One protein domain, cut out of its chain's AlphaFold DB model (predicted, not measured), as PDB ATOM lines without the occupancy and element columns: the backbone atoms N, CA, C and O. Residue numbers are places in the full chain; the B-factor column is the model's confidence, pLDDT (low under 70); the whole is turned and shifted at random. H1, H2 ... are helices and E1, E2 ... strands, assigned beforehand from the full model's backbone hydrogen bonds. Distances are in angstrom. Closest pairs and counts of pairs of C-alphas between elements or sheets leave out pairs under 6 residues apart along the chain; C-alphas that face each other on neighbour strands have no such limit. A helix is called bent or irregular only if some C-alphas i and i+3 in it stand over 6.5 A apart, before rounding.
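This is residues 4 to 92 of the 162 residues of an uncharacterized protein of Nocardia cyriacigeorgica (UniProt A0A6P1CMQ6). A small ribbon of two short strands, E1 and E2, stands between two helical parts: H2, with H3 crossing it on its far side, and H5, which follows directly on E2. H1 and H4 lie toward opposite ends of this arrangement, and the long loop of residues 23 to 36 joins H2 to H3. The 89 printed residues have five named helices and two named strands, in the order H1 H2 H3 E1 H4 E2 H5; the sheet order is E1 - E2, antiparallel, and the class is mostly helix. The whole is compact, with a radius of gyration of the C-alphas of 13.0 A, and rounded, spanning 34 by 28 by 24 A.

The strands are E1, residues 61 to 64, 9.7 A from first to last C-alpha, and E2, residues 78 to 81, 10.1 A. C-alpha 61 is at (159.557, 168.747, 24.215). H2 is residues 13 to 22, 14.5 A, and H3 is residues 37 to 49, 19.0 A, beginning with C-alpha 37 at (140.266, 177.969, 29.177). H5 is residues 82 to 91, 14.3 A, ending with C-alpha 91 at (164.384, 176.923, 39.078). H1 is residues 4 to 7, 5.6 A, and H4 is residues 69 to 74, 8.9 A. H3 is only just irregular, with C-alphas 38 and 41 6.7 A apart; H4 is irregular, with C-alphas 70 and 73 9.0 A apart.

E1 and E2 are antiparallel neighbours, at 138 degrees between directions; N 62 and O 80, 2.9 A, and N 64 and O 78, 2.8 A, are within hydrogen-bond range. The closest C-alphas of E1 and H5 are those of Glu 61 and Arg 82, 5.2 A. Those of E1 and H2 are Ile 20 and Pro 63, 6.7 A. H2 and H3 touch, closest at the C-alphas of Ser 18 and Ala 44, 5.2 A, at a steep tilt of 49 degrees, opposite ways. H1 and H2 are close but not clearly touching, with the C-alphas of Phe 7 and Met 16 closest, 6.5 A. H1 and H5 are near each other, with 5 pairs of C-alphas within 10 A. H3 and H4 are close but not clearly touching, closest at the C-alphas of Pro 37 and Trp 73, 7.0 A. Among the pairs that are apart are H2 and H5. Every O i to N i+4 pair is within hydrogen-bond range in H2 and H5, against 7 of 9 in H3 and 0 of 2 in H4, where 2 of 3 O i to N i+3 pairs are; H1 is too short for an O i to N i+4 pair.

The C-alphas of Arg 50 and Ser 91 are the two farthest apart, 35.9 A. The printed part has no cut. The links H2 to H3, 14 residues, and H3 to E1, 11 residues, are long; the others are tight. The mean pLDDT of the printed part is 81.1, and residues 4 to 10, 25 to 30 and 91 to 92 are under 70.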
ATOM      1  N   GLU A   4     155.033 162.296  36.881       54.66
ATOM      2  CA  GLU A   4     154.495 162.890  38.113       54.66
ATOM      3  C   GLU A   4     155.168 164.222  38.454       54.66
ATOM      4  O   GLU A   4     154.504 165.147  38.909       54.66
ATOM      5  N   GLU A   5     156.466 164.357  38.172       58.41
ATOM      6  CA  GLU A   5     157.200 165.616  38.348       58.41
ATOM      7  C   GLU A   5     156.759 166.674  37.326       58.41
ATOM      8  O   GLU A   5     156.795 167.863  37.617       58.41
ATOM      9  N   LEU A   6     156.310 166.256  36.138       60.19
ATOM     10  CA  LEU A   6     156.005 167.174  35.041       60.19
ATOM     11  C   LEU A   6     154.568 167.708  35.054       60.19
ATOM     12  O   LEU A   6     154.321 168.858  34.699       60.19
ATOM     13  N   PHE A   7     153.608 166.864  35.432       67.44
ATOM     14  CA  PHE A   7     152.192 167.230  35.452       67.44
ATOM     15  C   PHE A   7     151.622 167.340  36.876       67.44
ATOM     16  O   PHE A   7     150.535 167.887  37.057       67.44
ATOM     17  N   GLY A   8     152.363 166.873  37.884       61.78
ATOM     18  CA  GLY A   8     151.926 166.722  39.271       61.78
ATOM     19  C   GLY A   8     151.557 165.271  39.595       61.78
ATOM     20  O   GLY A   8     151.009 164.561  38.751       61.78
ATOM     21  N   GLU A   9     151.804 164.844  40.840       56.88
ATOM     22  CA  GLU A   9     151.605 163.460  41.326       56.88
ATOM     23  C   GLU A   9     150.191 162.889  41.089       56.88
ATOM     24  O   GLU A   9     150.007 161.677  41.094       56.88
ATOM     25  N   ASN A  10     149.187 163.741  40.848       68.06
ATOM     26  CA  ASN A  10     147.789 163.344  40.642       68.06
ATOM     27  C   ASN A  10     147.198 163.821  39.306       68.06
ATOM     28  O   ASN A  10     145.975 163.894  39.161       68.06
ATOM     29  N   ALA A  11     148.034 164.189  38.334       76.06
ATOM     30  CA  ALA A  11     147.542 164.682  37.055       76.06
ATOM     31  C   ALA A  11     146.798 163.601  36.273       76.06
ATOM     32  O   ALA A  11     147.336 162.536  35.959       76.06
ATOM     33  N   THR A  12     145.554 163.889  35.896       85.81
ATOM     34  CA  THR A  12     144.797 162.992  35.026       85.81
ATOM     35  C   THR A  12     145.244 163.157  33.575       85.81
ATOM     36  O   THR A  12     145.746 164.204  33.168       85.81
ATOM     37  N   GLN A  13     144.983 162.155  32.734       88.56
ATOM     38  CA  GLN A  13     145.203 162.267  31.284       88.56
ATOM     39  C   GLN A  13     144.474 163.476  30.671       88.56
ATOM     40  O   GLN A  13     144.969 164.082  29.728       88.56
ATOM     41  N   VAL A  14     143.321 163.862  31.226       88.69
ATOM     42  CA  VAL A  14     142.584 165.055  30.792       88.69
ATOM     43  C   VAL A  14     143.352 166.332  31.139       88.69
ATOM     44  O   VAL A  14     143.432 167.221  30.292       88.69
ATOM     45  N   ASP A  15     143.959 166.414  32.323       85.38
ATOM     46  CA  ASP A  15     144.777 167.567  32.722       85.38
ATOM     47  C   ASP A  15     146.016 167.691  31.825       85.38
ATOM     48  O   ASP A  15     146.294 168.768  31.295       85.38
ATOM     49  N   MET A  16     146.690 166.567  31.558       87.44
ATOM     50  CA  MET A  16     147.856 166.512  30.668       87.44
ATOM     51  C   MET A  16     147.510 166.977  29.248       87.44
ATOM     52  O   MET A  16     148.184 167.843  28.686       87.44
ATOM     53  N   ILE A  17     146.423 166.455  28.667       90.56
ATOM     54  CA  ILE A  17     145.958 166.860  27.333       90.56
ATOM     55  C   ILE A  17     145.561 168.341  27.333       90.56
ATOM     56  O   ILE A  17     145.888 169.062  26.394       90.56
ATOM     57  N   SER A  18     144.879 168.817  28.378       88.31
ATOM     58  CA  SER A  18     144.478 170.223  28.488       88.31
ATOM     59  C   SER A  18     145.684 171.167  28.522       88.31
ATOM     60  O   SER A  18     145.611 172.256  27.955       88.31
ATOM     61  N   MET A  19     146.785 170.759  29.160       82.75
ATOM     62  CA  MET A  19     148.036 171.520  29.197       82.75
ATOM     63  C   MET A  19     148.724 171.562  27.827       82.75
ATOM     64  O   MET A  19     149.166 172.622  27.396       82.75
ATOM     65  N   ILE A  20     148.760 170.433  27.113       87.12
ATOM     66  CA  ILE A  20     149.320 170.353  25.753       87.12
ATOM     67  C   ILE A  20     148.509 171.198  24.766       87.12
ATOM     68  O   ILE A  20     149.079 171.862  23.904       87.12
ATOM     69  N   LEU A  21     147.181 171.212  24.902       87.31
ATOM     70  CA  LEU A  21     146.308 172.050  24.081       87.31
ATOM     71  C   LEU A  21     146.598 173.549  24.249       87.31
ATOM     72  O   LEU A  21     146.403 174.307  23.306       87.31
ATOM     73  N   ASP A  22     147.082 173.990  25.412       81.62
ATOM     74  CA  ASP A  22     147.479 175.390  25.611       81.62
ATOM     75  C   ASP A  22     148.761 175.770  24.859       81.62
ATOM     76  O   ASP A  22     149.010 176.937  24.570       81.62
ATOM     77  N   ALA A  23     149.559 174.764  24.515       75.12
ATOM     78  CA  ALA A  23     150.749 174.890  23.699       75.12
ATOM     79  C   ALA A  23     150.491 174.425  22.257       75.12
ATOM     80  O   ALA A  23     151.419 174.012  21.574       75.12
ATOM     81  N   PHE A  24     149.261 174.437  21.740       77.62
ATOM     82  CA  PHE A  24     149.058 173.914  20.389       77.62
ATOM     83  C   PHE A  24     149.643 174.863  19.321       77.62
ATOM     84  O   PHE A  24     149.244 176.036  19.267       77.62
ATOM     85  N   PRO A  25     150.568 174.395  18.456       69.38
ATOM     86  CA  PRO A  25     151.083 175.218  17.372       69.38
ATOM     87  C   PRO A  25     149.954 175.513  16.380       69.38
ATOM     88  O   PRO A  25     149.156 174.639  16.028       69.38
ATOM     89  N   GLY A  26     149.848 176.769  15.950       66.00
ATOM     90  CA  GLY A  26     148.859 177.181  14.965       66.00
ATOM     91  C   GLY A  26     149.138 176.636  13.567       66.00
ATOM     92  O   GLY A  26     150.193 176.086  13.272       66.00
ATOM     93  N   GLN A  27     148.180 176.851  12.664       62.25
ATOM     94  CA  GLN A  27     148.289 176.456  11.252       62.25
ATOM     95  C   GLN A  27     149.315 177.273  10.445       62.25
ATOM     96  O   GLN A  27     149.579 176.938   9.293       62.25
ATOM     97  N   ARG A  28     149.846 178.367  11.002       58.75
ATOM     98  CA  ARG A  28     150.876 179.209  10.379       58.75
ATOM     99  C   ARG A  28     152.142 179.148  11.216       58.75
ATOM    100  O   ARG A  28     152.058 179.274  12.436       58.75
ATOM    101  N   ASP A  29     153.270 178.992  10.529       61.72
ATOM    102  CA  ASP A  29     154.601 178.792  11.103       61.72
ATOM    103  C   ASP A  29     154.848 179.645  12.355       61.72
ATOM    104  O   ASP A  29     154.939 180.871  12.297       61.72
ATOM    105  N   GLY A  30     154.937 178.962  13.500       61.88
ATOM    106  CA  GLY A  30     155.385 179.520  14.778       61.88
ATOM    107  C   GLY A  30     154.358 180.316  15.586       61.88
ATOM    108  O   GLY A  30     154.664 180.690  16.716       61.88
ATOM    109  N   VAL A  31     153.146 180.571  15.078       70.38
ATOM    110  CA  VAL A  31     152.135 181.312  15.852       70.38
ATOM    111  C   VAL A  31     151.341 180.349  16.723       70.38
ATOM    112  O   VAL A  31     150.508 179.585  16.238       70.38
ATOM    113  N   MET A  32     151.583 180.410  18.026       75.12
ATOM    114  CA  MET A  32     150.822 179.668  19.026       75.12
ATOM    115  C   MET A  32     149.396 180.222  19.109       75.12
ATOM    116  O   MET A  32     149.201 181.437  19.191       75.12
ATOM    117  N   VAL A  33     148.390 179.346  19.062       74.25
ATOM    118  CA  VAL A  33     146.985 179.773  19.106       74.25
ATOM    119  C   VAL A  33     146.493 179.712  20.548       74.25
ATOM    120  O   VAL A  33     146.384 178.614  21.093       74.25
ATOM    121  N   PRO A  34     146.135 180.850  21.171       80.38
ATOM    122  CA  PRO A  34     145.575 180.828  22.510       80.38
ATOM    123  C   PRO A  34     144.192 180.171  22.472       80.38
ATOM    124  O   PRO A  34     143.252 180.666  21.844       80.38
ATOM    125  N   ILE A  35     144.052 179.039  23.160       82.62
ATOM    126  CA  ILE A  35     142.757 178.383  23.343       82.62
ATOM    127  C   ILE A  35     142.135 178.927  24.623       82.62
ATOM    128  O   ILE A  35     142.758 178.931  25.682       82.62
ATOM    129  N   HIS A  36     140.880 179.364  24.569       82.81
ATOM    130  CA  HIS A  36     140.200 179.867  25.758       82.81
ATOM    131  C   HIS A  36     140.044 178.754  26.825       82.81
ATOM    132  O   HIS A  36     139.600 177.656  26.476       82.81
ATOM    133  N   PRO A  37     140.297 179.003  28.131       81.56
ATOM    134  CA  PRO A  37     140.266 177.969  29.177       81.56
ATOM    135  C   PRO A  37     138.955 177.171  29.241       81.56
ATOM    136  O   PRO A  37     138.971 175.951  29.384       81.56
ATOM    137  N   LYS A  38     137.810 177.841  29.028       83.56
ATOM    138  CA  LYS A  38     136.481 177.190  28.948       83.56
ATOM    139  C   LYS A  38     136.356 176.149  27.824       83.56
ATOM    140  O   LYS A  38     135.494 175.285  27.916       83.56
ATOM    141  N   ALA A  39     137.162 176.241  26.767       85.56
ATOM    142  CA  ALA A  39     137.147 175.301  25.647       85.56
ATOM    143  C   ALA A  39     138.174 174.168  25.810       85.56
ATOM    144  O   ALA A  39     137.917 173.057  25.348       85.56
ATOM    145  N   ARG A  40     139.295 174.418  26.507       86.94
ATOM    146  CA  ARG A  40     140.407 173.460  26.656       86.94
ATOM    147  C   ARG A  40     139.966 172.143  27.286       86.94
ATOM    148  O   ARG A  40     140.141 171.090  26.683       86.94
ATOM    149  N   ARG A  41     139.339 172.202  28.465       88.62
ATOM    150  CA  ARG A  41     138.921 170.999  29.198       88.62
ATOM    151  C   ARG A  41     137.886 170.162  28.428       88.62
ATOM    152  O   ARG A  41     138.143 168.975  28.240       88.62
ATOM    153  N   PRO A  42     136.795 170.738  27.878       91.25
ATOM    154  CA  PRO A  42     135.872 169.979  27.031       91.25
ATOM    155  C   PRO A  42     136.534 169.336  25.809       91.25
ATOM    156  O   PRO A  42     136.117 168.265  25.364       91.25
ATOM    157  N   TRP A  43     137.547 169.977  25.223       91.81
ATOM    158  CA  TRP A  43     138.306 169.391  24.118       91.81
ATOM    159  C   TRP A  43     139.206 168.251  24.590       91.81
ATOM    160  O   TRP A  43     139.208 167.199  23.954       91.81
ATOM    161  N   ALA A  44     139.897 168.412  25.716       92.12
ATOM    162  CA  ALA A  44     140.721 167.368  26.313       92.12
ATOM    163  C   ALA A  44     139.902 166.113  26.652       92.12
ATOM    164  O   ALA A  44     140.278 165.012  26.256       92.12
ATOM    165  N   GLU A  45     138.732 166.272  27.277       93.25
ATOM    166  CA  GLU A  45     137.795 165.176  27.564       93.25
ATOM    167  C   GLU A  45     137.364 164.453  26.279       93.25
ATOM    168  O   GLU A  45     137.379 163.225  26.192       93.25
ATOM    169  N   ARG A  46     137.040 165.222  25.234       94.88
ATOM    170  CA  ARG A  46     136.662 164.704  23.915       94.88
ATOM    171  C   ARG A  46     137.802 163.987  23.191       94.88
ATOM    172  O   ARG A  46     137.525 163.065  22.424       94.88
ATOM    173  N   LEU A  47     139.047 164.424  23.354       92.88
ATOM    174  CA  LEU A  47     140.225 163.770  22.777       92.88
ATOM    175  C   LEU A  47     140.561 162.490  23.543       92.88
ATOM    176  O   LEU A  47     140.785 161.448  22.932       92.88
ATOM    177  N   PHE A  48     140.496 162.538  24.873       93.81
ATOM    178  CA  PHE A  48     140.685 161.377  25.733       93.81
ATOM    179  C   PHE A  48     139.652 160.278  25.446       93.81
ATOM    180  O   PHE A  48     140.020 159.110  25.285       93.81
ATOM    181  N   ALA A  49     138.377 160.653  25.291       94.19
ATOM    182  CA  ALA A  49     137.298 159.741  24.905       94.19
ATOM    183  C   ALA A  49     137.504 159.122  23.511       94.19
ATOM    184  O   ALA A  49     137.039 158.014  23.255       94.19
ATOM    185  N   ARG A  50     138.229 159.807  22.617       95.38
ATOM    186  CA  ARG A  50     138.642 159.282  21.302       95.38
ATOM    187  C   ARG A  50     139.903 158.418  21.350       95.38
ATOM    188  O   ARG A  50     140.335 157.936  20.310       95.38
ATOM    189  N   GLY A  51     140.482 158.213  22.530       93.50
ATOM    190  CA  GLY A  51     141.655 157.365  22.720       93.50
ATOM    191  C   GLY A  51     142.990 158.105  22.747       93.50
ATOM    192  O   GLY A  51     144.014 157.442  22.854       93.50
ATOM    193  N   LEU A  52     143.017 159.445  22.705       92.06
ATOM    194  CA  LEU A  52     144.277 160.177  22.872       92.06
ATOM    195  C   LEU A  52     144.841 159.916  24.276       92.06
ATOM    196  O   LEU A  52     144.108 159.987  25.269       92.06
ATOM    197  N   ARG A  53     146.134 159.604  24.347       90.44
ATOM    198  CA  ARG A  53     146.888 159.402  25.586       90.44
ATOM    199  C   ARG A  53     148.193 160.178  25.509       90.44
ATOM    200  O   ARG A  53     148.803 160.255  24.445       90.44
ATOM    201  N   VAL A  54     148.592 160.745  26.635       88.31
ATOM    202  CA  VAL A  54     149.874 161.420  26.807       88.31
ATOM    203  C   VAL A  54     150.813 160.458  27.517       88.31
ATOM    204  O   VAL A  54     150.459 159.902  28.558       88.31
ATOM    205  N   HIS A  55     151.993 160.292  26.927       88.50
ATOM    206  CA  HIS A  55     153.085 159.444  27.394       88.50
ATOM    207  C   HIS A  55     154.308 160.326  27.655       88.50
ATOM    208  O   HIS A  55     155.112 160.532  26.742       88.50
ATOM    209  N   PRO A  56     154.437 160.926  28.853       82.69
ATOM    210  CA  PRO A  56     155.474 161.923  29.133       82.69
ATOM    211  C   PRO A  56     156.893 161.374  28.994       82.69
ATOM    212  O   PRO A  56     157.823 162.108  28.677       82.69
ATOM    213  N   GLU A  57     157.075 160.074  29.189       82.56
ATOM    214  CA  GLU A  57     158.321 159.346  28.969       82.56
ATOM    215  C   GLU A  57     158.776 159.338  27.501       82.56
ATOM    216  O   GLU A  57     159.968 159.208  27.245       82.56
ATOM    217  N   LEU A  58     157.855 159.534  26.553       86.50
ATOM    218  CA  LEU A  58     158.127 159.547  25.111       86.50
ATOM    219  C   LEU A  58     158.208 160.962  24.515       86.50
ATOM    220  O   LEU A  58     158.401 161.102  23.313       86.50
ATOM    221  N   MET A  59     158.012 162.011  25.317       85.88
ATOM    222  CA  MET A  59     158.000 163.396  24.835       85.88
ATOM    223  C   MET A  59     159.416 163.994  24.770       85.88
ATOM    224  O   MET A  59     160.155 163.943  25.752       85.88
ATOM    225  N   ASP A  60     159.790 164.609  23.651       88.75
ATOM    226  CA  ASP A  60     161.086 165.301  23.514       88.75
ATOM    227  C   ASP A  60     161.022 166.771  23.952       88.75
ATOM    228  O   ASP A  60     162.017 167.353  24.392       88.75
ATOM    229  N   GLU A  61     159.830 167.356  23.878       88.38
ATOM    230  CA  GLU A  61     159.557 168.747  24.215       88.38
ATOM    231  C   GLU A  61     158.396 168.843  25.200       88.38
ATOM    232  O   GLU A  61     157.482 168.015  25.199       88.38
ATOM    233  N   PHE A  62     158.419 169.888  26.022       86.81
ATOM    234  CA  PHE A  62     157.408 170.141  27.039       86.81
ATOM    235  C   PHE A  62     156.946 171.596  27.031       86.81
ATOM    236  O   PHE A  62     157.731 172.493  26.708       86.81
ATOM    237  N   PRO A  63     155.676 171.850  27.389       86.31
ATOM    238  CA  PRO A  63     155.148 173.199  27.447       86.31
ATOM    239  C   PRO A  63     155.614 173.913  28.725       86.31
ATOM    240  O   PRO A  63     155.536 173.365  29.821       86.31
ATOM    241  N   THR A  64     156.054 175.161  28.589       83.88
ATOM    242  CA  THR A  64     156.378 176.080  29.697       83.88
ATOM    243  C   THR A  64     155.598 177.383  29.540       83.88
ATOM    244  O   THR A  64     155.195 177.701  28.417       83.88
ATOM    245  N   PRO A  65     155.369 178.159  30.618       82.50
ATOM    246  CA  PRO A  65     154.744 179.473  30.508       82.50
ATOM    247  C   PRO A  65     155.413 180.343  29.438       82.50
ATOM    248  O   PRO A  65     156.643 180.391  29.339       82.50
ATOM    249  N   GLY A  66     154.593 181.006  28.619       83.38
ATOM    250  CA  GLY A  66     155.072 181.974  27.637       83.38
ATOM    251  C   GLY A  66     155.626 183.236  28.305       83.38
ATOM    252  O   GLY A  66     155.528 183.409  29.521       83.38
ATOM    253  N   ASP A  67     156.180 184.143  27.508       82.69
ATOM    254  CA  ASP A  67     157.001 185.252  28.013       82.69
ATOM    255  C   ASP A  67     156.197 186.383  28.691       82.69
ATOM    256  O   ASP A  67     156.784 187.209  29.386       82.69
ATOM    257  N   HIS A  68     154.867 186.396  28.533       79.50
ATOM    258  CA  HIS A  68     153.973 187.463  29.005       79.50
ATOM    259  C   HIS A  68     152.909 186.953  29.995       79.50
ATOM    260  O   HIS A  68     151.730 186.851  29.633       79.50
ATOM    261  N   PRO A  69     153.269 186.589  31.242       76.12
ATOM    262  CA  PRO A  69     152.314 186.063  32.225       76.12
ATOM    263  C   PRO A  69     151.120 187.001  32.485       76.12
ATOM    264  O   PRO A  69     150.015 186.535  32.763       76.12
ATOM    265  N   GLU A  70     151.305 188.311  32.326       76.31
ATOM    266  CA  GLU A  70     150.276 189.346  32.449       76.31
ATOM    267  C   GLU A  70     149.146 189.228  31.415       76.31
ATOM    268  O   GLU A  70     148.025 189.670  31.668       76.31
ATOM    269  N   ALA A  71     149.403 188.602  30.263       77.31
ATOM    270  CA  ALA A  71     148.401 188.414  29.216       77.31
ATOM    271  C   ALA A  71     147.449 187.233  29.506       77.31
ATOM    272  O   ALA A  71     146.510 186.976  28.743       77.31
ATOM    273  N   GLY A  72     147.643 186.526  30.625       81.44
ATOM    274  CA  GLY A  72     146.765 185.452  31.079       81.44
ATOM    275  C   GLY A  72     146.589 184.371  30.013       81.44
ATOM    276  O   GLY A  72     147.556 183.831  29.489       81.44
ATOM    277  N   TRP A  73     145.342 184.063  29.647       81.19
ATOM    278  CA  TRP A  73     145.048 183.019  28.655       81.19
ATOM    279  C   TRP A  73     145.500 183.354  27.222       81.19
ATOM    280  O   TRP A  73     145.509 182.461  26.377       81.19
ATOM    281  N   MET A  74     145.855 184.615  26.945       83.62
ATOM    282  CA  MET A  74     146.427 185.049  25.666       83.62
ATOM    283  C   MET A  74     147.940 184.802  25.577       83.62
ATOM    284  O   MET A  74     148.518 185.057  24.525       83.62
ATOM    285  N   ASN A  75     148.570 184.311  26.650       84.62
ATOM    286  CA  ASN A  75     149.969 183.891  26.690       84.62
ATOM    287  C   ASN A  75     150.057 182.359  26.600       84.62
ATOM    288  O   ASN A  75     150.149 181.694  27.637       84.62
ATOM    289  N   PRO A  76     149.964 181.774  25.393       84.31
ATOM    290  CA  PRO A  76     150.062 180.332  25.236       84.31
ATOM    291  C   PRO A  76     151.422 179.833  25.721       84.31
ATOM    292  O   PRO A  76     152.436 180.534  25.661       84.31
ATOM    293  N   HIS A  77     151.444 178.591  26.186       86.75
ATOM    294  CA  HIS A  77     152.686 177.945  26.576       86.75
ATOM    295  C   HIS A  77     153.612 177.762  25.369       86.75
ATOM    296  O   HIS A  77     153.157 177.467  24.266       86.75
ATOM    297  N   LYS A  78     154.921 177.880  25.584       86.25
ATOM    298  CA  LYS A  78     155.946 177.597  24.571       86.25
ATOM    299  C   LYS A  78     156.519 176.198  24.754       86.25
ATOM    300  O   LYS A  78     156.688 175.740  25.884       86.25
ATOM    301  N   TRP A  79     156.859 175.544  23.648       86.50
ATOM    302  CA  TRP A  79     157.581 174.275  23.673       86.50
ATOM    303  C   TRP A  79     159.059 174.513  23.931       86.50
ATOM    304  O   TRP A  79     159.687 175.366  23.301       86.50
ATOM    305  N   VAL A  80     159.611 173.759  24.873       86.81
ATOM    306  CA  VAL A  80     161.047 173.730  25.135       86.81
ATOM    307  C   VAL A  80     161.542 172.285  25.145       86.81
ATOM    308  O   VAL A  80     160.805 171.400  25.587       86.81
ATOM    309  N   PRO A  81     162.788 172.028  24.714       90.69
ATOM    310  CA  PRO A  81     163.394 170.707  24.829       90.69
ATOM    311  C   PRO A  81     163.408 170.210  26.275       90.69
ATOM    312  O   PRO A  81     163.570 170.999  27.211       90.69
ATOM    313  N   ARG A  82     163.326 168.889  26.450       86.38
ATOM    314  CA  ARG A  82     163.358 168.204  27.753       86.38
ATOM    315  C   ARG A  82     164.481 168.675  28.679       86.38
ATOM    316  O   ARG A  82     164.251 168.835  29.874       86.38
ATOM    317  N   GLU A  83     165.673 168.917  28.142       86.00
ATOM    318  CA  GLU A  83     166.830 169.400  28.911       86.00
ATOM    319  C   GLU A  83     166.546 170.761  29.565       86.00
ATOM    320  O   GLU A  83     166.686 170.915  30.776       86.00
ATOM    321  N   LYS A  84     166.029 171.718  28.785       85.69
ATOM    322  CA  LYS A  84     165.656 173.053  29.276       85.69
ATOM    323  C   LYS A  84     164.451 173.018  30.208       85.69
ATOM    324  O   LYS A  84     164.341 173.843  31.110       85.69
ATOM    325  N   PHE A  85     163.539 172.073  29.995       83.81
ATOM    326  CA  PHE A  85     162.410 171.877  30.896       83.81
ATOM    327  C   PHE A  85     162.868 171.434  32.295       83.81
ATOM    328  O   PHE A  85     162.358 171.931  33.295       83.81
ATOM    329  N   ALA A  86     163.862 170.544  32.381       80.12
ATOM    330  CA  ALA A  86     164.410 170.111  33.664       80.12
ATOM    331  C   ALA A  86     165.060 171.267  34.443       80.12
ATOM    332  O   ALA A  86     164.862 171.375  35.652       80.12
ATOM    333  N   GLU A  87     165.776 172.159  33.754       82.19
ATOM    334  CA  GLU A  87     166.323 173.387  34.349       82.19
ATOM    335  C   GLU A  87     165.212 174.324  34.846       82.19
ATOM    336  O   GLU A  87     165.294 174.865  35.951       82.19
ATOM    337  N   TYR A  88     164.145 174.481  34.055       78.00
ATOM    338  CA  TYR A  88     162.982 175.284  34.428       78.00
ATOM    339  C   TYR A  88     162.316 174.766  35.710       78.00
ATOM    340  O   TYR A  88     162.112 175.544  36.642       78.00
ATOM    341  N   GLU A  89     162.037 173.465  35.798       72.94
ATOM    342  CA  GLU A  89     161.433 172.857  36.992       72.94
ATOM    343  C   GLU A  89     162.335 172.982  38.231       72.94
ATOM    344  O   GLU A  89     161.846 173.283  39.315       72.94
ATOM    345  N   GLN A  90     163.659 172.859  38.081       73.12
ATOM    346  CA  GLN A  90     164.603 173.080  39.188       73.12
ATOM    347  C   GLN A  90     164.651 174.538  39.660       73.12
ATOM    348  O   GLN A  90     164.881 174.801  40.840       73.12
ATOM    349  N   SER A  91     164.449 175.493  38.750       69.75
ATOM    350  CA  SER A  91     164.384 176.923  39.078       69.75
ATOM    351  C   SER A  91     163.052 177.334  39.711       69.75
ATOM    352  O   SER A  91     162.934 178.425  40.277       69.75
ATOM    353  N   ARG A  92     162.038 176.469  39.616       65.56
ATOM    354  CA  ARG A  92     160.711 176.725  40.148       65.56
ATOM    355  C   ARG A  92     160.768 176.593  41.671       65.56
ATOM    356  O   ARG A  92     161.191 175.549  42.172       65.56
TER     357      ARG A  92